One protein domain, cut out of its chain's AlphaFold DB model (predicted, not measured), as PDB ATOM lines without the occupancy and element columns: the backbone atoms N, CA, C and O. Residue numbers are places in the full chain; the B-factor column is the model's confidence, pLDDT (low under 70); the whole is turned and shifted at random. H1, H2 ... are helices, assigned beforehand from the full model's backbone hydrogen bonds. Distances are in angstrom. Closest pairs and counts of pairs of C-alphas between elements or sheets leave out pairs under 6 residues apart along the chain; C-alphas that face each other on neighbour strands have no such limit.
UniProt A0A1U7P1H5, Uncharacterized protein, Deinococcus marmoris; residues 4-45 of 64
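This is residues 4 to 45 of the 64 residues of an uncharacterized protein of Deinococcus marmoris (UniProt A0A1U7P1H5). The longer helix H2 and the shorter H1 lie side by side as a helical hairpin, running opposite ways, and a wide loop of residues 15 to 26 joins them at one end. The printed part has 42 residues with two named helices, H1 then H2, and no named strand: all helix. It is only just compact, close to loose, with a radius of gyration of the C-alphas of 10.6 A, and an elongated 32 by 19 by 12 A.

H2, residues 27 to 43, touches H1, residues 4 to 14, with residues 33 to 40 alone. The closest C-alphas are those of Phe 33 and Ala 12, 6.9 A apart. Their lines stand at a shallow tilt of 16 degrees, opposite ways. In H1 and H2 every O i to N i+4 pair is within hydrogen-bond range.

H2 measures 24.3 A from C-alpha 27 at (189.630, 98.810, 154.672) to C-alpha 43 at (170.370, 113.176, 151.202). H1 measures 15.2 A and begins with C-alpha 4 at (178.445, 115.813, 143.988).

The C-alphas farthest apart, of His 24 and Gly 45, are 32.3 A apart. The link from H1 to H2 is long, and the printed part has no cut. The mean pLDDT of the printed part is 89.5, with residues 20 to 21 under 70.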
ATOM      1  N   LEU A   4     178.260 117.081 143.281       91.25
ATOM      2  CA  LEU A   4     178.445 115.813 143.988       91.25
ATOM      3  C   LEU A   4     179.648 115.032 143.444       91.25
ATOM      4  O   LEU A   4     180.431 114.477 144.207       91.25
ATOM      5  N   ALA A   5     179.826 114.999 142.122       93.19
ATOM      6  CA  ALA A   5     180.953 114.296 141.517       93.19
ATOM      7  C   ALA A   5     182.291 114.965 141.868       93.19
ATOM      8  O   ALA A   5     183.279 114.272 142.100       93.19
ATOM      9  N   VAL A   6     182.322 116.301 141.952       95.00
ATOM     10  CA  VAL A   6     183.511 117.055 142.385       95.00
ATOM     11  C   VAL A   6     183.829 116.769 143.851       95.00
ATOM     12  O   VAL A   6     184.983 116.495 144.182       95.00
ATOM     13  N   TYR A   7     182.811 116.777 144.712       94.12
ATOM     14  CA  TYR A   7     182.952 116.454 146.129       94.12
ATOM     15  C   TYR A   7     183.463 115.023 146.351       94.12
ATOM     16  O   TYR A   7     184.463 114.825 147.041       94.12
ATOM     17  N   LEU A   8     182.843 114.025 145.715       94.12
ATOM     18  CA  LEU A   8     183.259 112.627 145.844       94.12
ATOM     19  C   LEU A   8     184.670 112.398 145.297       94.12
ATOM     20  O   LEU A   8     185.444 111.656 145.897       94.12
ATOM     21  N   ALA A   9     185.045 113.068 144.203       93.44
ATOM     22  CA  ALA A   9     186.414 113.012 143.703       93.44
ATOM     23  C   ALA A   9     187.408 113.583 144.726       93.44
ATOM     24  O   ALA A   9     188.420 112.944 145.004       93.44
ATOM     25  N   ALA A  10     187.114 114.741 145.329       94.19
ATOM     26  CA  ALA A  10     187.959 115.339 146.365       94.19
ATOM     27  C   ALA A  10     188.131 114.412 147.582       94.19
ATOM     28  O   ALA A  10     189.242 114.259 148.092       94.19
ATOM     29  N   GLU A  11     187.060 113.740 148.006       94.19
ATOM     30  CA  GLU A  11     187.109 112.770 149.099       94.19
ATOM     31  C   GLU A  11     187.904 111.512 148.759       94.19
ATOM     32  O   GLU A  11     188.698 111.053 149.581       94.19
ATOM     33  N   ALA A  12     187.765 110.996 147.537       92.62
ATOM     34  CA  ALA A  12     188.589 109.892 147.063       92.62
ATOM     35  C   ALA A  12     190.084 110.263 147.082       92.62
ATOM     36  O   ALA A  12     190.892 109.466 147.557       92.62
ATOM     37  N   ARG A  13     190.455 111.490 146.670       91.88
ATOM     38  CA  ARG A  13     191.849 111.983 146.759       91.88
ATOM     39  C   ARG A  13     192.344 112.020 148.193       91.88
ATOM     40  O   ARG A  13     193.425 111.523 148.492       91.88
ATOM     41  N   ARG A  14     191.539 112.604 149.084       91.50
ATOM     42  CA  ARG A  14     191.874 112.767 150.504       91.50
ATOM     43  C   ARG A  14     192.127 111.422 151.187       91.50
ATOM     44  O   ARG A  14     192.958 111.345 152.085       91.50
ATOM     45  N   LEU A  15     191.412 110.383 150.761       90.56
ATOM     46  CA  LEU A  15     191.534 109.018 151.274       90.56
ATOM     47  C   LEU A  15     192.558 108.160 150.510       90.56
ATOM     48  O   LEU A  15     192.731 106.994 150.850       90.56
ATOM     49  N   GLY A  16     193.235 108.710 149.495       89.94
ATOM     50  CA  GLY A  16     194.228 107.980 148.703       89.94
ATOM     51  C   GLY A  16     193.630 106.881 147.816       89.94
ATOM     52  O   GLY A  16     194.306 105.901 147.522       89.94
ATOM     53  N   LEU A  17     192.368 107.022 147.402       89.12
ATOM     54  CA  LEU A  17     191.617 106.015 146.637       89.12
ATOM     55  C   LEU A  17     191.687 106.220 145.111       89.12
ATOM     56  O   LEU A  17     190.958 105.568 144.363       89.12
ATOM     57  N   GLU A  18     192.543 107.121 144.624       83.75
ATOM     58  CA  GLU A  18     192.705 107.387 143.190       83.75
ATOM     59  C   GLU A  18     193.482 106.249 142.507       83.75
ATOM     60  O   GLU A  18     194.701 106.267 142.435       83.75
ATOM     61  N   SER A  19     192.740 105.241 142.039       70.44
ATOM     62  CA  SER A  19     193.094 104.198 141.056       70.44
ATOM     63  C   SER A  19     194.514 103.603 141.068       70.44
ATOM     64  O   SER A  19     195.495 104.224 140.667       70.44
ATOM     65  N   GLY A  20     194.560 102.302 141.369       63.72
ATOM     66  CA  GLY A  20     195.707 101.401 141.205       63.72
ATOM     67  C   GLY A  20     195.932 100.544 142.446       63.72
ATOM     68  O   GLY A  20     196.291  99.380 142.352       63.72
ATOM     69  N   ALA A  21     195.632 101.109 143.614       66.19
ATOM     70  CA  ALA A  21     195.920 100.502 144.904       66.19
ATOM     71  C   ALA A  21     194.665 100.252 145.751       66.19
ATOM     72  O   ALA A  21     194.797 100.089 146.954       66.19
ATOM     73  N   LEU A  22     193.454 100.210 145.172       79.81
ATOM     74  CA  LEU A  22     192.234  99.962 145.962       79.81
ATOM     75  C   LEU A  22     192.311  98.624 146.717       79.81
ATOM     76  O   LEU A  22     191.886  98.534 147.861       79.81
ATOM     77  N   GLU A  23     192.918  97.613 146.098       80.19
ATOM     78  CA  GLU A  23     193.207  96.304 146.701       80.19
ATOM     79  C   GLU A  23     194.207  96.361 147.872       80.19
ATOM     80  O   GLU A  23     194.200  95.491 148.736       80.19
ATOM     81  N   HIS A  24     195.032  97.408 147.922       82.31
ATOM     82  CA  HIS A  24     195.994  97.688 148.987       82.31
ATOM     83  C   HIS A  24     195.516  98.806 149.926       82.31
ATOM     84  O   HIS A  24     196.212  99.149 150.884       82.31
ATOM     85  N   ALA A  25     194.357  99.412 149.650       86.62
ATOM     86  CA  ALA A  25     193.845 100.517 150.432       86.62
ATOM     87  C   ALA A  25     193.404 100.005 151.810       86.62
ATOM     88  O   ALA A  25     192.829  98.915 151.910       86.62
ATOM     89  N   PRO A  26     193.619 100.785 152.883       89.56
ATOM     90  CA  PRO A  26     193.113 100.426 154.197       89.56
ATOM     91  C   PRO A  26     191.595 100.194 154.132       89.56
ATOM     92  O   PRO A  26     190.877 101.067 153.627       89.56
ATOM     93  N   PRO A  27     191.069  99.078 154.672       90.81
ATOM     94  CA  PRO A  27     189.630  98.810 154.672       90.81
ATOM     95  C   PRO A  27     188.814  99.952 155.294       90.81
ATOM     96  O   PRO A  27     187.724 100.271 154.828       90.81
ATOM     97  N   GLU A  28     189.381 100.623 156.298       91.62
ATOM     98  CA  GLU A  28     188.801 101.795 156.960       91.62
ATOM     99  C   GLU A  28     188.633 102.993 156.013       91.62
ATOM    100  O   GLU A  28     187.621 103.694 156.071       91.62
ATOM    101  N   ALA A  29     189.582 103.220 155.097       91.31
ATOM    102  CA  ALA A  29     189.497 104.293 154.108       91.31
ATOM    103  C   ALA A  29     188.377 104.013 153.094       91.31
ATOM    104  O   ALA A  29     187.578 104.900 152.788       91.31
ATOM    105  N   VAL A  30     188.264 102.761 152.640       92.94
ATOM    106  CA  VAL A  30     187.189 102.323 151.737       92.94
ATOM    107  C   VAL A  30     185.827 102.428 152.423       92.94
ATOM    108  O   VAL A  30     184.884 102.969 151.846       92.94
ATOM    109  N   GLN A  31     185.725 101.977 153.675       94.25
ATOM    110  CA  GLN A  31     184.499 102.083 154.464       94.25
ATOM    111  C   GLN A  31     184.099 103.547 154.683       94.25
ATOM    112  O   GLN A  31     182.933 103.893 154.499       94.25
ATOM    113  N   THR A  32     185.057 104.418 155.008       92.81
ATOM    114  CA  THR A  32     184.818 105.858 155.184       92.81
ATOM    115  C   THR A  32     184.278 106.487 153.901       92.81
ATOM    116  O   THR A  32     183.322 107.263 153.940       92.81
ATOM    117  N   PHE A  33     184.856 106.144 152.749       94.56
ATOM    118  CA  PHE A  33     184.372 106.631 151.462       94.56
ATOM    119  C   PHE A  33     182.958 106.125 151.154       94.56
ATOM    120  O   PHE A  33     182.088 106.912 150.784       94.56
ATOM    121  N   ALA A  34     182.697 104.833 151.376       94.38
ATOM    122  CA  ALA A  34     181.380 104.238 151.174       94.38
ATOM    123  C   ALA A  34     180.306 104.887 152.062       94.38
ATOM    124  O   ALA A  34     179.223 105.199 151.573       94.38
ATOM    125  N   GLN A  35     180.608 105.161 153.337       94.25
ATOM    126  CA  GLN A  35     179.699 105.872 154.241       94.25
ATOM    127  C   GLN A  35     179.331 107.258 153.704       94.25
ATOM    128  O   GLN A  35     178.156 107.622 153.716       94.25
ATOM    129  N   ARG A  36     180.307 108.012 153.179       93.69
ATOM    130  CA  ARG A  36     180.053 109.327 152.574       93.69
ATOM    131  C   ARG A  36     179.175 109.223 151.332       93.69
ATOM    132  O   ARG A  36     178.217 109.972 151.215       93.69
ATOM    133  N   VAL A  37     179.444 108.269 150.440       95.06
ATOM    134  CA  VAL A  37     178.601 108.041 149.254       95.06
ATOM    135  C   VAL A  37     177.165 107.706 149.660       95.06
ATOM    136  O   VAL A  37     176.229 108.301 149.136       95.06
ATOM    137  N   LEU A  38     176.978 106.786 150.610       94.50
ATOM    138  CA  LEU A  38     175.649 106.402 151.089       94.50
ATOM    139  C   LEU A  38     174.914 107.578 151.742       94.50
ATOM    140  O   LEU A  38     173.720 107.747 151.508       94.50
ATOM    141  N   HIS A  39     175.620 108.414 152.505       92.69
ATOM    142  CA  HIS A  39     175.061 109.635 153.081       92.69
ATOM    143  C   HIS A  39     174.542 110.591 151.998       92.69
ATOM    144  O   HIS A  39     173.386 111.003 152.051       92.69
ATOM    145  N   GLU A  40     175.347 110.885 150.974       93.94
ATOM    146  CA  GLU A  40     174.925 111.780 149.889       93.94
ATOM    147  C   GLU A  40     173.763 111.198 149.073       93.94
ATOM    148  O   GLU A  40     172.818 111.905 148.729       93.94
ATOM    149  N   LEU A  41     173.778 109.891 148.795       93.31
ATOM    150  CA  LEU A  41     172.670 109.226 148.104       93.31
ATOM    151  C   LEU A  41     171.370 109.282 148.918       93.31
ATOM    152  O   LEU A  41     170.294 109.440 148.337       93.31
ATOM    153  N   ALA A  42     171.458 109.165 150.243       91.94
ATOM    154  CA  ALA A  42     170.317 109.319 151.135       91.94
ATOM    155  C   ALA A  42     169.810 110.769 151.164       91.94
ATOM    156  O   ALA A  42     168.605 110.986 151.057       91.94
ATOM    157  N   ALA A  43     170.711 111.753 151.233       89.06
ATOM    158  CA  ALA A  43     170.370 113.176 151.202       89.06
ATOM    159  C   ALA A  43     169.679 113.586 149.888       89.06
ATOM    160  O   ALA A  43     168.789 114.434 149.884       89.06
ATOM    161  N   LEU A  44     170.039 112.936 148.777       91.06
ATOM    162  CA  LEU A  44     169.370 113.092 147.483       91.06
ATOM    163  C   LEU A  44     168.050 112.310 147.361       91.06
ATOM    164  O   LEU A  44     167.388 112.395 146.326       91.06
ATOM    165  N   GLY A  45     167.669 111.522 148.371       90.94
ATOM    166  CA  GLY A  45     166.472 110.677 148.346       90.94
ATOM    167  C   GLY A  45     166.557 109.493 147.377       90.94
ATOM    168  O   GLY A  45     165.534 108.892 147.053       90.94
TER     169      GLY A  45